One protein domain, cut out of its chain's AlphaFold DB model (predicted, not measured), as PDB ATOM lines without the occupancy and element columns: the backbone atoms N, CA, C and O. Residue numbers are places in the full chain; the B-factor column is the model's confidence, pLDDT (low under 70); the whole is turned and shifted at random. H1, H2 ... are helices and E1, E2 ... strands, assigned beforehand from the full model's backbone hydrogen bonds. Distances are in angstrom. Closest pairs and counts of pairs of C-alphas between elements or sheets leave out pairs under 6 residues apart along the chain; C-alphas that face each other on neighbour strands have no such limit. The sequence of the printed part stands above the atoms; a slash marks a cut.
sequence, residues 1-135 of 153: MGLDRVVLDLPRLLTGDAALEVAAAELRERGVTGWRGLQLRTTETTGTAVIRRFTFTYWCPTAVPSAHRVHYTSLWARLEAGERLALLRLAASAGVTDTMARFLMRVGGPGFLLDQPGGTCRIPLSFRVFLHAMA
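This is residues 1 to 135 of the 153 residues of an uncharacterized protein of Rhodococcus sp. ACS1 (UniProt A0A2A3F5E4). A twisted sheet with three long strands, E2, E3 and E1, curls round the helix H1, and the other four helices, H2 to H5, gather loosely near one end of these strands, where H5 packs on both E1 and H1. The printed part has 135 residues, with five named helices and four named strands in the order E1 H1 E2 E3 E4 H2 H3 H4 H5, and its class is mixed, helices and strands. The sheet runs E2, E3, E1, E4 and is mixed, with only the short E4 parallel to its neighbour. The whole is compact, with a radius of gyration of the C-alphas of 14.8 A, and spans 44 by 37 by 22 A.

E2, residues 36 to 45, and E3, residues 51 to 60, form an antiparallel hairpin, with N 44 and O 53 2.8 A apart, within hydrogen-bond range. E3 is also antiparallel to E1, residues 2 to 11, with N 8 and O 54 at 2.9 A. E4, residues 68 to 70, is an edge strand parallel to E1, with N 7 and O 68 at 3.0 A. H1, residues 16 to 29, is on one face of the sheet, which gives two layers, a sheet and a helix; the closest C-alphas of H1 and E2 are those of Leu 20 and Leu 40, 6.9 A apart. E1, H1 and E2 make a split strand-helix-strand unit, two strands that run the same way with E3 between them, and its crossover is right-handed. H5, residues 125 to 135, is on the sheet over E1, at a height over the sheet of 6.3 A; its closest C-alpha pair with E1 is Phe 130 and Leu 10, 5.6 A. H1 touches H5 with residues 22 to 26 alone, closest at the C-alphas of Val 22 and Ser 126, 6.1 A, at a steep tilt of 53 degrees, opposite ways. H3, residues 81 to 91, is not on the sheet and touches H5, closest at the C-alphas of Leu 88 and Ala 135, 5.8 A. H2, residues 72 to 78, only grazes the sheet with residues 72 to 74. H4, residues 98 to 108, only just touches H2, with 3 pairs of C-alphas within 8 A, the closest those of Val 107 and Leu 75 at 6.4 A. In H1, H2, H3, H4 and H5 every O i to N i+4 pair is within hydrogen-bond range.

E1 begins at C-alpha 2 (11.999, -146.201, -118.193) and is 28.6 A long; E2 is 26.7 A, E3 27.4 A and E4 6.2 A. H1 is 19.8 A long, H2 9.9 A, H3 15.5 A, H4 14.9 A and H5 15.3 A, ending at C-alpha 135 (10.429, -109.342, -113.081).

The two C-alphas farthest apart are those of Met 1 and Gly 82, 44.6 A. The printed part has no cut. The link from H4 to H5, residues 109 to 124, is long, and in it residues 114 to 115 pair antiparallel with residues 121 to 122. Mean pLDDT of the printed part is 82.3; residues 62 to 70, 91 to 96, 110 and 117 to 119 are under 70.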
ATOM      1  N   MET A   1       8.913-149.506-119.757       78.50
ATOM      2  CA  MET A   1       8.844-148.213-119.044       78.50
ATOM      3  C   MET A   1      10.222-147.895-118.497       78.50
ATOM      4  O   MET A   1      10.818-148.780-117.899       78.50
ATOM      5  N   GLY A   2      10.724-146.685-118.729       85.69
ATOM      6  CA  GLY A   2      11.999-146.201-118.193       85.69
ATOM      7  C   GLY A   2      11.792-145.072-117.184       85.69
ATOM      8  O   GLY A   2      10.780-144.371-117.249       85.69
ATOM      9  N   LEU A   3      12.727-144.920-116.245       89.62
ATOM     10  CA  LEU A   3      12.784-143.760-115.354       89.62
ATOM     11  C   LEU A   3      13.508-142.624-116.080       89.62
ATOM     12  O   LEU A   3      14.622-142.816-116.563       89.62
ATOM     13  N   ASP A   4      12.893-141.451-116.115       90.56
ATOM     14  CA  ASP A   4      13.452-140.249-116.728       90.56
ATOM     15  C   ASP A   4      13.366-139.056-115.767       90.56
ATOM     16  O   ASP A   4      12.797-139.153-114.671       90.56
ATOM     17  N   ARG A   5      13.970-137.929-116.150       90.88
ATOM     18  CA  ARG A   5      14.012-136.709-115.344       90.88
ATOM     19  C   ARG A   5      13.781-135.442-116.154       90.88
ATOM     20  O   ARG A   5      14.267-135.291-117.271       90.88
ATOM     21  N   VAL A   6      13.147-134.473-115.504       90.19
ATOM     22  CA  VAL A   6      13.022-133.093-115.982       90.19
ATOM     23  C   VAL A   6      13.632-132.155-114.948       90.19
ATOM     24  O   VAL A   6      13.460-132.346-113.742       90.19
ATOM     25  N   VAL A   7      14.399-131.172-115.417       91.31
ATOM     26  CA  VAL A   7      15.081-130.190-114.567       91.31
ATOM     27  C   VAL A   7      14.623-128.799-114.967       91.31
ATOM     28  O   VAL A   7      14.810-128.407-116.121       91.31
ATOM     29  N   LEU A   8      14.053-128.063-114.010       91.00
ATOM     30  CA  LEU A   8      13.466-126.741-114.222       91.00
ATOM     31  C   LEU A   8      14.063-125.708-113.275       91.00
ATOM     32  O   LEU A   8      14.193-125.946-112.076       91.00
ATOM     33  N   ASP A   9      14.369-124.534-113.809       92.06
ATOM     34  CA  ASP A   9      14.725-123.363-113.017       92.06
ATOM     35  C   ASP A   9      13.428-122.595-112.680       92.06
ATOM     36  O   ASP A   9      12.826-121.965-113.550       92.06
ATOM     37  N   LEU A  10      12.974-122.670-111.424       91.62
ATOM     38  CA  LEU A  10      11.682-122.149-110.959       91.62
ATOM     39  C   LEU A  10      11.842-121.140-109.805       91.62
ATOM     40  O   LEU A  10      12.840-121.186-109.080       91.62
ATOM     41  N   PRO A  11      10.864-120.240-109.589       92.19
ATOM     42  CA  PRO A  11      10.815-119.360-108.427       92.19
ATOM     43  C   PRO A  11      11.076-120.097-107.111       92.19
ATOM     44  O   PRO A  11      10.449-121.108-106.807       92.19
ATOM     45  N   ARG A  12      11.960-119.541-106.280       91.06
ATOM     46  CA  ARG A  12      12.300-120.063-104.948       91.06
ATOM     47  C   ARG A  12      11.073-120.218-104.046       91.06
ATOM     48  O   ARG A  12      11.068-121.084-103.182       91.06
ATOM     49  N   LEU A  13      10.087-119.338-104.211       89.00
ATOM     50  CA  LEU A  13       8.894-119.271-103.369       89.00
ATOM     51  C   LEU A  13       7.803-120.274-103.777       89.00
ATOM     52  O   LEU A  13       6.786-120.354-103.094       89.00
ATOM     53  N   LEU A  14       7.984-121.029-104.868       89.75
ATOM     54  CA  LEU A  14       7.042-122.086-105.234       89.75
ATOM     55  C   LEU A  14       7.049-123.197-104.184       89.75
ATOM     56  O   LEU A  14       8.103-123.694-103.787       89.75
ATOM     57  N   THR A  15       5.852-123.616-103.783       91.62
ATOM     58  CA  THR A  15       5.665-124.829-102.985       91.62
ATOM     59  C   THR A  15       5.996-126.069-103.819       91.62
ATOM     60  O   THR A  15       5.994-126.022-105.052       91.62
ATOM     61  N   GLY A  16       6.257-127.201-103.154       89.50
ATOM     62  CA  GLY A  16       6.527-128.473-103.832       89.50
ATOM     63  C   GLY A  16       5.409-128.883-104.797       89.50
ATOM     64  O   GLY A  16       5.694-129.249-105.934       89.50
ATOM     65  N   ASP A  17       4.150-128.731-104.382       92.12
ATOM     66  CA  ASP A  17       2.981-129.069-105.204       92.12
ATOM     67  C   ASP A  17       2.846-128.148-106.420       92.12
ATOM     68  O   ASP A  17       2.656-128.615-107.541       92.12
ATOM     69  N   ALA A  18       3.034-126.837-106.242       91.25
ATOM     70  CA  ALA A  18       3.003-125.902-107.363       91.25
ATOM     71  C   ALA A  18       4.156-126.159-108.350       91.25
ATOM     72  O   ALA A  18       3.980-126.060-109.564       91.25
ATOM     73  N   ALA A  19       5.334-126.538-107.849       92.50
ATOM     74  CA  ALA A  19       6.466-126.923-108.684       92.50
ATOM     75  C   ALA A  19       6.191-128.227-109.462       92.50
ATOM     76  O   ALA A  19       6.576-128.331-110.629       92.50
ATOM     77  N   LEU A  20       5.486-129.192-108.858       94.44
ATOM     78  CA  LEU A  20       5.024-130.412-109.527       94.44
ATOM     79  C   LEU A  20       4.013-130.114-110.637       94.44
ATOM     80  O   LEU A  20       4.142-130.674-111.724       94.44
ATOM     81  N   GLU A  21       3.059-129.211-110.409       93.94
ATOM     82  CA  GLU A  21       2.100-128.791-111.438       93.94
ATOM     83  C   GLU A  21       2.795-128.122-112.630       93.94
ATOM     84  O   GLU A  21       2.502-128.440-113.786       93.94
ATOM     85  N   VAL A  22       3.783-127.257-112.370       92.31
ATOM     86  CA  VAL A  22       4.593-126.650-113.437       92.31
ATOM     87  C   VAL A  22       5.397-127.712-114.193       92.31
ATOM     88  O   VAL A  22       5.445-127.676-115.422       92.31
ATOM     89  N   ALA A  23       5.985-128.688-113.496       91.69
ATOM     90  CA  ALA A  23       6.704-129.787-114.137       91.69
ATOM     91  C   ALA A  23       5.782-130.684-114.980       91.69
ATOM     92  O   ALA A  23       6.136-131.061-116.096       91.69
ATOM     93  N   ALA A  24       4.579-130.982-114.490       92.31
ATOM     94  CA  ALA A  24       3.570-131.734-115.225       92.31
ATOM     95  C   ALA A  24       3.114-130.989-116.486       92.31
ATOM     96  O   ALA A  24       2.982-131.596-117.552       92.31
ATOM     97  N   ALA A  25       2.880-129.679-116.376       90.56
ATOM     98  CA  ALA A  25       2.549-128.831-117.512       90.56
ATOM     99  C   ALA A  25       3.676-128.831-118.551       90.56
ATOM    100  O   ALA A  25       3.400-129.095-119.717       90.56
ATOM    101  N   GLU A  26       4.933-128.655-118.133       88.88
ATOM    102  CA  GLU A  26       6.091-128.685-119.033       88.88
ATOM    103  C   GLU A  26       6.178-130.003-119.818       88.88
ATOM    104  O   GLU A  26       6.384-129.994-121.032       88.88
ATOM    105  N   LEU A  27       5.982-131.149-119.155       89.06
ATOM    106  CA  LEU A  27       6.001-132.453-119.823       89.06
ATOM    107  C   LEU A  27       4.902-132.566-120.887       89.06
ATOM    108  O   LEU A  27       5.178-132.992-122.008       89.06
ATOM    109  N   ARG A  28       3.670-132.146-120.565       88.19
ATOM    110  CA  ARG A  28       2.551-132.135-121.526       88.19
ATOM    111  C   ARG A  28       2.836-131.205-122.699       88.19
ATOM    112  O   ARG A  28       2.590-131.563-123.846       88.19
ATOM    113  N   GLU A  29       3.365-130.022-122.411       85.25
ATOM    114  CA  GLU A  29       3.705-129.008-123.404       85.25
ATOM    115  C   GLU A  29       4.798-129.467-124.372       85.25
ATOM    116  O   GLU A  29       4.751-129.117-125.549       85.25
ATOM    117  N   ARG A  30       5.729-130.302-123.905       80.44
ATOM    118  CA  ARG A  30       6.771-130.938-124.725       80.44
ATOM    119  C   ARG A  30       6.312-132.210-125.440       80.44
ATOM    120  O   ARG A  30       7.132-132.895-126.041       80.44
ATOM    121  N   GLY A  31       5.024-132.549-125.363       83.69
ATOM    122  CA  GLY A  31       4.471-133.745-125.996       83.69
ATOM    123  C   GLY A  31       4.872-135.055-125.312       83.69
ATOM    124  O   GLY A  31       4.651-136.129-125.871       83.69
ATOM    125  N   VAL A  32       5.430-135.003-124.097       85.69
ATOM    126  CA  VAL A  32       5.691-136.206-123.304       85.69
ATOM    127  C   VAL A  32       4.343-136.705-122.792       85.69
ATOM    128  O   VAL A  32       3.709-136.087-121.934       85.69
ATOM    129  N   THR A  33       3.881-137.824-123.341       84.44
ATOM    130  CA  THR A  33       2.584-138.432-123.012       84.44
ATOM    131  C   THR A  33       2.764-139.764-122.289       84.44
ATOM    132  O   THR A  33       3.818-140.395-122.342       84.44
ATOM    133  N   GLY A  34       1.738-140.181-121.544       86.75
ATOM    134  CA  GLY A  34       1.736-141.469-120.843       86.75
ATOM    135  C   GLY A  34       2.699-141.580-119.656       86.75
ATOM    136  O   GLY A  34       2.844-142.675-119.110       86.75
ATOM    137  N   TRP A  35       3.345-140.485-119.235       91.31
ATOM    138  CA  TRP A  35       4.208-140.478-118.056       91.31
ATOM    139  C   TRP A  35       3.411-140.642-116.754       91.31
ATOM    140  O   TRP A  35       2.235-140.284-116.676       91.31
ATOM    141  N   ARG A  36       4.050-141.199-115.716       92.25
ATOM    142  CA  ARG A  36       3.445-141.445-114.395       92.25
ATOM    143  C   ARG A  36       4.448-141.274-113.259       92.25
ATOM    144  O   ARG A  36       5.653-141.373-113.465       92.25
ATOM    145  N   GLY A  37       3.942-141.071-112.043       93.19
ATOM    146  CA  GLY A  37       4.771-141.025-110.835       93.19
ATOM    147  C   GLY A  37       5.753-139.854-110.815       93.19
ATOM    148  O   GLY A  37       6.898-140.037-110.409       93.19
ATOM    149  N   LEU A  38       5.320-138.681-111.290       94.81
ATOM    150  CA  LEU A  38       6.113-137.458-111.227       94.81
ATOM    151  C   LEU A  38       6.381-137.095-109.764       94.81
ATOM    152  O   LEU A  38       5.452-136.930-108.978       94.81
ATOM    153  N   GLN A  39       7.655-136.999-109.402       95.50
ATOM    154  CA  GLN A  39       8.096-136.727-108.037       95.50
ATOM    155  C   GLN A  39       9.239-135.722-108.038       95.50
ATOM    156  O   GLN A  39      10.173-135.842-108.833       95.50
ATOM    157  N   LEU A  40       9.187-134.770-107.108       96.19
ATOM    158  CA  LEU A  40      10.303-133.882-106.809       96.19
ATOM    159  C   LEU A  40      11.410-134.684-106.114       96.19
ATOM    160  O   LEU A  40      11.147-135.435-105.178       96.19
ATOM    161  N   ARG A  41      12.650-134.537-106.586       95.19
ATOM    162  CA  ARG A  41      13.828-135.206-106.018       95.19
ATOM    163  C   ARG A  41      14.734-134.253-105.277       95.19
ATOM    164  O   ARG A  41      15.098-134.532-104.142       95.19
ATOM    165  N   THR A  42      15.120-133.160-105.924       93.25
ATOM    166  CA  THR A  42      16.057-132.198-105.345       93.25
ATOM    167  C   THR A  42      15.679-130.777-105.711       93.25
ATOM    168  O   THR A  42      15.081-130.521-106.760       93.25
ATOM    169  N   THR A  43      16.074-129.857-104.835       92.88
ATOM    170  CA  THR A  43      16.035-128.419-105.073       92.88
ATOM    171  C   THR A  43      17.418-127.853-104.775       92.88
ATOM    172  O   THR A  43      17.945-128.039-103.681       92.88
ATOM    173  N   GLU A  44      18.008-127.162-105.741       92.12
ATOM    174  CA  GLU A  44      19.362-126.617-105.672       92.12
ATOM    175  C   GLU A  44      19.338-125.091-105.800       92.12
ATOM    176  O   GLU A  44      18.479-124.497-106.462       92.12
ATOM    177  N   THR A  45      20.301-124.429-105.160       89.44
ATOM    178  CA  THR A  45      20.519-122.994-105.341       89.44
ATOM    179  C   THR A  45      21.052-122.704-106.736       89.44
ATOM    180  O   THR A  45      21.930-123.409-107.230       89.44
ATOM    181  N   THR A  46      20.565-121.634-107.355       85.19
ATOM    182  CA  THR A  46      21.176-121.067-108.560       85.19
ATOM    183  C   THR A  46      21.979-119.817-108.189       85.19
ATOM    184  O   THR A  46      22.002-119.402-107.030       85.19
ATOM    185  N   GLY A  47      22.627-119.190-109.173       80.06
ATOM    186  CA  GLY A  47      23.306-117.903-108.990       80.06
ATOM    187  C   GLY A  47      22.370-116.704-108.778       80.06
ATOM    188  O   GLY A  47      22.854-115.578-108.782       80.06
ATOM    189  N   THR A  48      21.053-116.910-108.633       81.12
ATOM    190  CA  THR A  48      20.083-115.835-108.373       81.12
ATOM    191  C   THR A  48      19.386-116.023-107.023       81.12
ATOM    192  O   THR A  48      19.194-117.140-106.525       81.12
ATOM    193  N   ALA A  49      18.984-114.914-106.398       85.06
ATOM    194  CA  ALA A  49      18.306-114.952-105.102       85.06
ATOM    195  C   ALA A  49      16.886-115.536-105.204       85.06
ATOM    196  O   ALA A  49      16.410-116.189-104.267       85.06
ATOM    197  N   VAL A  50      16.240-115.330-106.357       88.19
ATOM    198  CA  VAL A  50      14.816-115.600-106.592       88.19
ATOM    199  C   VAL A  50      14.527-116.918-107.311       88.19
ATOM    200  O   VAL A  50      13.382-117.359-107.279       88.19
ATOM    201  N   ILE A  51      15.521-117.591-107.905       91.81
ATOM    202  CA  ILE A  51      15.333-118.866-108.623       91.81
ATOM    203  C   ILE A  51      16.017-120.019-107.883       91.81
ATOM    204  O   ILE A  51      17.056-119.865-107.238       91.81
ATOM    205  N   ARG A  52      15.426-121.205-107.977       92.69
ATOM    206  CA  ARG A  52      16.008-122.484-107.568       92.69
ATOM    207  C   ARG A  52      15.875-123.481-108.708       92.69
ATOM    208  O   ARG A  52      14.978-123.370-109.538       92.69
ATOM    209  N   ARG A  53      16.774-124.455-108.748       93.25
ATOM    210  CA  ARG A  53      16.730-125.545-109.717       93.25
ATOM    211  C   ARG A  53      16.038-126.740-109.095       93.25
ATOM    212  O   ARG A  53      16.505-127.253-108.088       93.25
ATOM    213  N   PHE A  54      14.949-127.184-109.696       93.44
ATOM    214  CA  PHE A  54      14.172-128.331-109.253       93.44
ATOM    215  C   PHE A  54      14.426-129.503-110.193       93.44
ATOM    216  O   PHE A  54      14.311-129.368-111.412       93.44
ATOM    217  N   THR A  55      14.753-130.658-109.622       93.25
ATOM    218  CA  THR A  55      14.895-131.913-110.361       93.25
ATOM    219  C   THR A  55      13.722-132.812-110.036       93.25
ATOM    220  O   THR A  55      13.515-133.170-108.876       93.25
ATOM    221  N   PHE A  56      12.999-133.235-111.063       94.31
ATOM    222  CA  PHE A  56      11.898-134.178-110.949       94.31
ATOM    223  C   PHE A  56      12.226-135.464-111.690       94.31
ATOM    224  O   PHE A  56      12.957-135.451-112.679       94.31
ATOM    225  N   THR A  57      11.642-136.570-111.243       93.88
ATOM    226  CA  THR A  57      11.692-137.852-111.957       93.88
ATOM    227  C   THR A  57      10.296-138.350-112.260       93.88
ATOM    228  O   THR A  57       9.398-138.140-111.449       93.88
ATOM    229  N   TYR A  58      10.140-139.061-113.369       92.12
ATOM    230  CA  TYR A  58       8.892-139.699-113.774       92.12
ATOM    231  C   TYR A  58       9.176-140.995-114.536       92.12
ATOM    232  O   TYR A  58      10.262-141.193-115.075       92.12
ATOM    233  N   TRP A  59       8.188-141.880-114.598       91.00
ATOM    234  CA  TRP A  59       8.216-143.073-115.439       91.00
ATOM    235  C   TRP A  59       7.598-142.765-116.794       91.00
ATOM    236  O   TRP A  59       6.514-142.186-116.837       91.00
ATOM    237  N   CYS A  60       8.240-143.172-117.886       88.19
ATOM    238  CA  CYS A  60       7.741-142.970-119.245       88.19
ATOM    239  C   CYS A  60       7.666-144.294-120.031       88.19
ATOM    240  O   CYS A  60       8.510-145.179-119.828       88.19
ATOM    241  N   PRO A  61       6.672-144.477-120.925       81.12
ATOM    242  CA  PRO A  61       6.598-145.648-121.797       81.12
ATOM    243  C   PRO A  61       7.723-145.704-122.835       81.12
ATOM    244  O   PRO A  61       8.186-146.798-123.157       81.12
ATOM    245  N   THR A  62       8.174-144.552-123.337       69.69
ATOM    246  CA  THR A  62       9.221-144.450-124.359       69.69
ATOM    247  C   THR A  62      10.596-144.804-123.790       69.69
ATOM    248  O   THR A  62      10.977-144.381-122.703       69.69
ATOM    249  N   ALA A  63      11.350-145.610-124.542       53.25
ATOM    250  CA  ALA A  63      12.644-146.162-124.135       53.25
ATOM    251  C   ALA A  63      13.826-145.184-124.283       53.25
ATOM    252  O   ALA A  63      14.963-145.585-124.055       53.25
ATOM    253  N   VAL A  64      13.581-143.930-124.677       55.44
ATOM    254  CA  VAL A  64      14.630-142.923-124.870       55.44
ATOM    255  C   VAL A  64      14.635-141.985-123.662       55.44
ATOM    256  O   VAL A  64      13.725-141.162-123.554       55.44
ATOM    257  N   PRO A  65      15.634-142.077-122.763       53.16
ATOM    258  CA  PRO A  65      15.812-141.101-121.699       53.16
ATOM    259  C   PRO A  65      16.081-139.744-122.345       53.16
ATOM    260  O   PRO A  65      17.120-139.527-122.972       53.16
ATOM    261  N   SER A  66      15.125-138.839-122.219       58.34
ATOM    262  CA  SER A  66      15.194-137.486-122.741       58.34
ATOM    263  C   SER A  66      15.301-136.572-121.537       58.34
ATOM    264  O   SER A  66      14.300-136.100-121.007       58.34
ATOM    265  N   ALA A  67      16.527-136.316-121.073       59.19
ATOM    266  CA  ALA A  67      16.714-135.349-120.003       59.19
ATOM    267  C   ALA A  67      16.316-133.958-120.519       59.19
ATOM    268  O   ALA A  67      17.113-133.267-121.158       59.19
ATOM    269  N   HIS A  68      15.090-133.535-120.223       66.81
ATOM    270  CA  HIS A  68      14.618-132.190-120.511       66.81
ATOM    271  C   HIS A  68      15.258-131.243-119.499       66.81
ATOM    272  O   HIS A  68      14.751-131.014-118.399       66.81
ATOM    273  N   ARG A  69      16.450-130.764-119.851       68.81
ATOM    274  CA  ARG A  69      17.206-129.796-119.066       68.81
ATOM    275  C   ARG A  69      16.991-128.423-119.657       68.81
ATOM    276  O   ARG A  69      17.562-128.105-120.699       68.81
ATOM    277  N   VAL A  70      16.201-127.608-118.974       67.06
ATOM    278  CA  VAL A  70      16.019-126.220-119.377       67.06
ATOM    279  C   VAL A  70      16.636-125.324-118.315       67.06
ATOM    280  O   VAL A  70      16.081-125.110-117.243       67.06
ATOM    281  N   HIS A  71      17.844-124.842-118.607       81.25
ATOM    282  CA  HIS A  71      18.617-123.994-117.703       81.25
ATOM    283  C   HIS A  71      18.348-122.516-117.996       81.25
ATOM    284  O   HIS A  71      19.174-121.825-118.605       81.25
ATOM    285  N   TYR A  72      17.180-122.024-117.583       84.75
ATOM    286  CA  TYR A  72      16.793-120.628-117.774       84.75
ATOM    287  C   TYR A  72      17.766-119.645-117.129       84.75
ATOM    288  O   TYR A  72      17.998-118.588-117.704       84.75
ATOM    289  N   THR A  73      18.418-119.986-116.013       83.88
ATOM    290  CA  THR A  73      19.434-119.098-115.426       83.88
ATOM    291  C   THR A  73      20.671-118.962-116.311       83.88
ATOM    292  O   THR A  73      21.260-117.886-116.393       83.88
ATOM    293  N   SER A  74      21.062-120.034-117.005       82.50
ATOM    294  CA  SER A  74      22.186-120.003-117.950       82.50
ATOM    295  C   SER A  74      21.818-119.244-119.223       82.50
ATOM    296  O   SER A  74      22.636-118.483-119.732       82.50
ATOM    297  N   LEU A  75      20.580-119.401-119.705       82.94
ATOM    298  CA  LEU A  75      20.038-118.580-120.787       82.94
ATOM    299  C   LEU A  75      20.049-117.105-120.379       82.94
ATOM    300  O   LEU A  75      20.615-116.291-121.098       82.94
ATOM    301  N   TRP A  76      19.518-116.785-119.196       85.50
ATOM    302  CA  TRP A  76      19.444-115.434-118.644       85.50
ATOM    303  C   TRP A  76      20.814-114.759-118.543       85.50
ATOM    304  O   TRP A  76      20.969-113.603-118.938       85.50
ATOM    305  N   ALA A  77      21.829-115.488-118.071       84.88
ATOM    306  CA  ALA A  77      23.195-114.987-117.949       84.88
ATOM    307  C   ALA A  77      23.815-114.595-119.301       84.88
ATOM    308  O   ALA A  77      24.600-113.652-119.350       84.88
ATOM    309  N   ARG A  78      23.430-115.272-120.392       83.38
ATOM    310  CA  ARG A  78      23.908-114.997-121.757       83.38
ATOM    311  C   ARG A  78      23.190-113.832-122.438       83.38
ATOM    312  O   ARG A  78      23.641-113.404-123.493       83.38
ATOM    313  N   LEU A  79      22.087-113.355-121.860       82.31
ATOM    314  CA  LEU A  79      21.333-112.217-122.379       82.31
ATOM    315  C   LEU A  79      22.033-110.901-122.062       82.31
ATOM    316  O   LEU A  79      22.463-110.683-120.923       82.31
ATOM    317  N   GLU A  80      22.019-109.985-123.020       83.56
ATOM    318  CA  GLU A  80      22.344-108.585-122.779       83.56
ATOM    319  C   GLU A  80      21.238-107.880-121.978       83.56
ATOM    320  O   GLU A  80      20.085-108.318-121.924       83.56
ATOM    321  N   ALA A  81      21.565-106.748-121.348       81.69
ATOM    322  CA  ALA A  81      20.615-106.008-120.511       81.69
ATOM    323  C   ALA A  81      19.343-105.583-121.276       81.69
ATOM    324  O   ALA A  81      18.241-105.676-120.734       81.69
ATOM    325  N   GLY A  82      19.480-105.175-122.543       81.81
ATOM    326  CA  GLY A  82      18.344-104.827-123.402       81.81
ATOM    327  C   GLY A  82      17.448-106.026-123.730       81.81
ATOM    328  O   GLY A  82      16.224-105.909-123.701       81.81
ATOM    329  N   GLU A  83      18.044-107.198-123.961       82.88
ATOM    330  CA  GLU A  83      17.328-108.448-124.244       82.88
ATOM    331  C   GLU A  83      16.566-108.941-123.005       82.88
ATOM    332  O   GLU A  83      15.397-109.320-123.099       82.88
ATOM    333  N   ARG A  84      17.187-108.848-121.820       86.31
ATOM    334  CA  ARG A  84      16.525-109.119-120.534       86.31
ATOM    335  C   ARG A  84      15.311-108.222-120.349       86.31
ATOM    336  O   ARG A  84      14.227-108.716-120.057       86.31
ATOM    337  N   LEU A  85      15.465-106.915-120.568       83.06
ATOM    338  CA  LEU A  85      14.369-105.958-120.418       83.06
ATOM    339  C   LEU A  85      13.215-106.243-121.389       83.06
ATOM    340  O   LEU A  85      12.047-106.168-121.001       83.06
ATOM    341  N   ALA A  86      13.527-106.597-122.637       81.56
ATOM    342  CA  ALA A  86      12.527-106.976-123.627       81.56
ATOM    343  C   ALA A  86      11.760-108.246-123.213       81.56
ATOM    344  O   ALA A  86      10.537-108.283-123.342       81.56
ATOM    345  N   LEU A  87      12.444-109.250-122.650       82.12
ATOM    346  CA  LEU A  87      11.805-110.462-122.127       82.12
ATOM    347  C   LEU A  87      10.927-110.201-120.899       82.12
ATOM    348  O   LEU A  87       9.846-110.776-120.794       82.12
ATOM    349  N   LEU A  88      11.337-109.312-119.991       82.62
ATOM    350  CA  LEU A  88      10.515-108.947-118.830       82.62
ATOM    351  C   LEU A  88       9.243-108.197-119.245       82.62
ATOM    352  O   LEU A  88       8.166-108.476-118.726       82.62
ATOM    353  N   ARG A  89       9.340-107.297-120.231       77.50
ATOM    354  CA  ARG A  89       8.163-106.633-120.824       77.50
ATOM    355  C   ARG A  89       7.228-107.627-121.506       77.50
ATOM    356  O   ARG A  89       6.017-107.446-121.472       77.50
ATOM    357  N   LEU A  90       7.787-108.678-122.097       72.50
ATOM    358  CA  LEU A  90       7.029-109.743-122.736       72.50
ATOM    359  C   LEU A  90       6.332-110.658-121.730       72.50
ATOM    360  O   LEU A  90       5.226-111.101-121.989       72.50
ATOM    361  N   ALA A  91       6.905-110.886-120.547       66.88
ATOM    362  CA  ALA A  91       6.184-111.558-119.465       66.88
ATOM    363  C   ALA A  91       4.933-110.776-119.015       66.88
ATOM    364  O   ALA A  91       3.992-111.373-118.497       66.88
ATOM    365  N   ALA A  92       4.916-109.459-119.244       64.19
ATOM    366  CA  ALA A  92       3.774-108.583-119.006       64.19
ATOM    367  C   ALA A  92       2.833-108.434-120.226       64.19
ATOM    368  O   ALA A  92       1.800-107.778-120.101       64.19
ATOM    369  N   SER A  93       3.149-109.023-121.389       61.72
ATOM    370  CA  SER A  93       2.341-108.934-122.616       61.72
ATOM    371  C   SER A  93       2.014-110.316-123.212       61.72
ATOM    372  O   SER A  93       2.576-111.338-122.834       61.72
ATOM    373  N   ALA A  94       1.028-110.388-124.109       56.56
ATOM    374  CA  ALA A  94       0.435-111.663-124.533       56.56
ATOM    375  C   ALA A  94       1.131-112.362-125.726       56.56
ATOM    376  O   ALA A  94       0.674-113.429-126.129       56.56
ATOM    377  N   GLY A  95       2.204-111.808-126.312       61.50
ATOM    378  CA  GLY A  95       2.728-112.296-127.598       61.50
ATOM    379  C   GLY A  95       4.250-112.361-127.717       61.50
ATOM    380  O   GLY A  95       4.958-111.436-127.323       61.50
ATOM    381  N   VAL A  96       4.744-113.443-128.328       69.25
ATOM    382  CA  VAL A  96       6.146-113.596-128.742       69.25
ATOM    383  C   VAL A  96       6.349-112.929-130.095       69.25
ATOM    384  O   VAL A  96       5.743-113.337-131.079       69.25
ATOM    385  N   THR A  97       7.196-111.901-130.160       72.75
ATOM    386  CA  THR A  97       7.568-111.284-131.440       72.75
ATOM    387  C   THR A  97       8.553-112.171-132.200       72.75
ATOM    388  O   THR A  97       9.314-112.926-131.594       72.75
ATOM    389  N   ASP A  98       8.599-112.048-133.526       71.56
ATOM    390  CA  ASP A  98       9.509-112.833-134.372       71.56
ATOM    391  C   ASP A  98      10.995-112.637-133.998       71.56
ATOM    392  O   ASP A  98      11.777-113.587-133.925       71.56
ATOM    393  N   THR A  99      11.374-111.406-133.642       71.19
ATOM    394  CA  THR A  99      12.708-111.088-133.110       71.19
ATOM    395  C   THR A  99      13.003-111.858-131.822       71.19
ATOM    396  O   THR A  99      14.105-112.382-131.653       71.19
ATOM    397  N   MET A 100      12.017-111.970-130.928       73.62
ATOM    398  CA  MET A 100      12.157-112.718-129.682       73.62
ATOM    399  C   MET A 100      12.241-114.222-129.939       73.62
ATOM    400  O   MET A 100      13.052-114.906-129.321       73.62
ATOM    401  N   ALA A 101      11.451-114.738-130.882       77.19
ATOM    402  CA  ALA A 101      11.495-116.140-131.266       77.19
ATOM    403  C   ALA A 101      12.881-116.521-131.811       77.19
ATOM    404  O   ALA A 101      13.507-117.454-131.308       77.19
ATOM    405  N   ARG A 102      13.415-115.746-132.765       75.88
ATOM    406  CA  ARG A 102      14.775-115.941-133.301       75.88
ATOM    407  C   ARG A 102      15.839-115.883-132.214       75.88
ATOM    408  O   ARG A 102      16.747-116.713-132.193       75.88
ATOM    409  N   PHE A 103      15.709-114.939-131.289       76.62
ATOM    410  CA  PHE A 103      16.619-114.811-130.162       76.62
ATOM    411  C   PHE A 103      16.591-116.052-129.248       76.62
ATOM    412  O   PHE A 103      17.635-116.639-128.949       76.62
ATOM    413  N   LEU A 104      15.396-116.481-128.838       78.56
ATOM    414  CA  LEU A 104      15.207-117.624-127.949       78.56
ATOM    415  C   LEU A 104      15.656-118.932-128.605       78.56
ATOM    416  O   LEU A 104      16.293-119.747-127.943       78.56
ATOM    417  N   MET A 105      15.424-119.102-129.909       78.25
ATOM    418  CA  MET A 105      15.956-120.236-130.672       78.25
ATOM    419  C   MET A 105      17.488-120.214-130.745       78.25
ATOM    420  O   MET A 105      18.121-121.254-130.585       78.25
ATOM    421  N   ARG A 106      18.106-119.039-130.929       80.06
ATOM    422  CA  ARG A 106      19.572-118.895-130.977       80.06
ATOM    423  C   ARG A 106      20.239-119.272-129.652       80.06
ATOM    424  O   ARG A 106      21.303-119.885-129.660       80.06
ATOM    425  N   VAL A 107      19.655-118.880-128.519       72.75
ATOM    426  CA  VAL A 107      20.281-119.077-127.196       72.75
ATOM    427  C   VAL A 107      19.835-120.370-126.515       72.75
ATOM    428  O   VAL A 107      20.662-121.033-125.888       72.75
ATOM    429  N   GLY A 108      18.557-120.727-126.639       71.19
ATOM    430  CA  GLY A 108      17.947-121.918-126.046       71.19
ATOM    431  C   GLY A 108      18.000-123.170-126.927       71.19
ATOM    432  O   GLY A 108      17.807-124.267-126.409       71.19
ATOM    433  N   GLY A 109      18.296-123.022-128.220       73.62
ATOM    434  CA  GLY A 109      18.370-124.122-129.181       73.62
ATOM    435  C   GLY A 109      17.014-124.537-129.775       73.62
ATOM    436  O   GLY A 109      15.959-124.015-129.391       73.62
ATOM    437  N   PRO A 110      17.031-125.476-130.740       68.62
ATOM    438  CA  PRO A 110      15.817-126.035-131.330       68.62
ATOM    439  C   PRO A 110      14.992-126.774-130.263       68.62
ATOM    440  O   PRO A 110      15.535-127.548-129.478       68.62
ATOM    441  N   GLY A 111      13.681-126.516-130.209       72.56
ATOM    442  CA  GLY A 111      12.770-127.088-129.201       72.56
ATOM    443  C   GLY A 111      12.660-126.297-127.889       72.56
ATOM    444  O   GLY A 111      12.047-126.767-126.922       72.56
ATOM    445  N   PHE A 112      13.253-125.098-127.824       77.62
ATOM    446  CA  PHE A 112      12.981-124.151-126.739       77.62
ATOM    447  C   PHE A 112      11.563-123.582-126.838       77.62
ATOM    448  O   PHE A 112      10.832-123.546-125.849       77.62
ATOM    449  N   LEU A 113      11.199-123.126-128.039       81.19
ATOM    450  CA  LEU A 113       9.840-122.714-128.357       81.19
ATOM    451  C   LEU A 113       8.993-123.946-128.639       81.19
ATOM    452  O   LEU A 113       9.486-124.948-129.157       81.19
ATOM    453  N   LEU A 114       7.724-123.846-128.276       78.62
ATOM    454  CA  LEU A 114       6.737-124.883-128.507       78.62
ATOM    455  C   LEU A 114       5.892-124.480-129.706       78.62
ATOM    456  O   LEU A 114       5.360-123.364-129.740       78.62
ATOM    457  N   ASP A 115       5.734-125.402-130.643       78.81
ATOM    458  CA  ASP A 115       4.853-125.213-131.785       78.81
ATOM    459  C   ASP A 115       3.392-125.187-131.320       78.81
ATOM    460  O   ASP A 115       2.950-126.022-130.523       78.81
ATOM    461  N   GLN A 116       2.623-124.210-131.800       71.62
ATOM    462  CA  GLN A 116       1.174-124.191-131.643       71.62
ATOM    463  C   GLN A 116       0.476-124.681-132.917       71.62
ATOM    464  O   GLN A 116       0.952-124.432-134.031       71.62
ATOM    465  N   PRO A 117      -0.706-125.307-132.777       61.19
ATOM    466  CA  PRO A 117      -1.602-125.519-133.905       61.19
ATOM    467  C   PRO A 117      -1.917-124.163-134.554       61.19
ATOM    468  O   PRO A 117      -2.468-123.281-133.898       61.19
ATOM    469  N   GLY A 118      -1.524-123.979-135.817       66.69
ATOM    470  CA  GLY A 118      -1.644-122.699-136.530       66.69
ATOM    471  C   GLY A 118      -0.314-122.023-136.887       66.69
ATOM    472  O   GLY A 118      -0.333-120.938-137.458       66.69
ATOM    473  N   GLY A 119       0.831-122.648-136.589       69.31
ATOM    474  CA  GLY A 119       2.148-122.191-137.055       69.31
ATOM    475  C   GLY A 119       2.761-121.054-136.234       69.31
ATOM    476  O   GLY A 119       3.817-120.537-136.592       69.31
ATOM    477  N   THR A 120       2.130-120.665-135.126       72.44
ATOM    478  CA  THR A 120       2.721-119.736-134.159       72.44
ATOM    479  C   THR A 120       3.584-120.491-133.148       72.44
ATOM    480  O   THR A 120       3.323-121.641-132.802       72.44
ATOM    481  N   CYS A 121       4.638-119.840-132.661       73.88
ATOM    482  CA  CYS A 121       5.477-120.360-131.586       73.88
ATOM    483  C   CYS A 121       5.049-119.747-130.251       73.88
ATOM    484  O   CYS A 121       4.809-118.540-130.167       73.88
ATOM    485  N   ARG A 122       5.029-120.547-129.183       78.75
ATOM    486  CA  ARG A 122       4.842-120.052-127.812       78.75
ATOM    487  C   ARG A 122       6.016-120.420-126.914       78.75
ATOM    488  O   ARG A 122       6.726-121.393-127.149       78.75
ATOM    489  N   ILE A 123       6.191-119.646-125.850       82.69
ATOM    490  CA  ILE A 123       7.143-119.959-124.779       82.69
ATOM    491  C   ILE A 123       6.527-120.943-123.777       82.69
ATOM    492  O   ILE A 123       5.342-120.790-123.460       82.69
ATOM    493  N   PRO A 124       7.312-121.907-123.253       83.69
ATOM    494  CA  PRO A 124       6.845-122.847-122.237       83.69
ATOM    495  C   PRO A 124       6.345-122.152-120.971       83.69
ATOM    496  O   PRO A 124       6.857-121.092-120.584       83.69
ATOM    497  N   LEU A 125       5.379-122.769-120.287       85.31
ATOM    498  CA  LEU A 125       4.830-122.252-119.037       85.31
ATOM    499  C   LEU A 125       5.924-122.044-117.987       85.31
ATOM    500  O   LEU A 125       5.957-120.996-117.341       85.31
ATOM    501  N   SER A 126       6.839-123.002-117.836       85.81
ATOM    502  CA  SER A 126       7.911-122.900-116.843       85.81
ATOM    503  C   SER A 126       8.830-121.696-117.104       85.81
ATOM    504  O   SER A 126       9.230-121.019-116.157       85.81
ATOM    505  N   PHE A 127       9.063-121.331-118.372       87.00
ATOM    506  CA  PHE A 127       9.801-120.114-118.717       87.00
ATOM    507  C   PHE A 127       9.027-118.841-118.379       87.00
ATOM    508  O   PHE A 127       9.607-117.874-117.895       87.00
ATOM    509  N   ARG A 128       7.707-118.823-118.591       86.50
ATOM    510  CA  ARG A 128       6.868-117.677-118.201       86.50
ATOM    511  C   ARG A 128       6.894-117.463-116.690       86.50
ATOM    512  O   ARG A 128       7.051-116.333-116.234       86.50
ATOM    513  N   VAL A 129       6.794-118.550-115.927       86.88
ATOM    514  CA  VAL A 129       6.898-118.539-114.462       86.88
ATOM    515  C   VAL A 129       8.281-118.043-114.018       86.88
ATOM    516  O   VAL A 129       8.373-117.205-113.121       86.88
ATOM    517  N   PHE A 130       9.351-118.480-114.690       89.00
ATOM    518  CA  PHE A 130      10.704-117.959-114.485       89.00
ATOM    519  C   PHE A 130      10.786-116.444-114.739       89.00
ATOM    520  O   PHE A 130      11.252-115.705-113.872       89.00
ATOM    521  N   LEU A 131      10.303-115.960-115.888       88.25
ATOM    522  CA  LEU A 131      10.353-114.536-116.233       88.25
ATOM    523  C   LEU A 131       9.566-113.676-115.239       88.25
ATOM    524  O   LEU A 131      10.006-112.580-114.906       88.25
ATOM    525  N   HIS A 132       8.435-114.174-114.733       86.31
ATOM    526  CA  HIS A 132       7.647-113.461-113.732       86.31
ATOM    527  C   HIS A 132       8.391-113.318-112.392       86.31
ATOM    528  O   HIS A 132       8.373-112.249-111.780       86.31
ATOM    529  N   ALA A 133       9.120-114.352-111.959       87.00
ATOM    530  CA  ALA A 133       9.982-114.244-110.781       87.00
ATOM    531  C   ALA A 133      11.165-113.292-110.996       87.00
ATOM    532  O   ALA A 133      11.506-112.535-110.095       87.00
ATOM    533  N   MET A 134      11.760-113.280-112.190       85.88
ATOM    534  CA  MET A 134      12.827-112.325-112.508       85.88
ATOM    535  C   MET A 134      12.309-110.880-112.601       85.88
ATOM    536  O   MET A 134      13.035-109.953-112.265       85.88
ATOM    537  N   ALA A 135      11.055-110.669-113.020       83.94
ATOM    538  CA  ALA A 135      10.429-109.342-113.081       83.94
ATOM    539  C   ALA A 135      10.107-108.761-111.698       83.94
ATOM    540  O   ALA A 135      10.039-107.545-111.536       83.94
TER     541      ALA A 135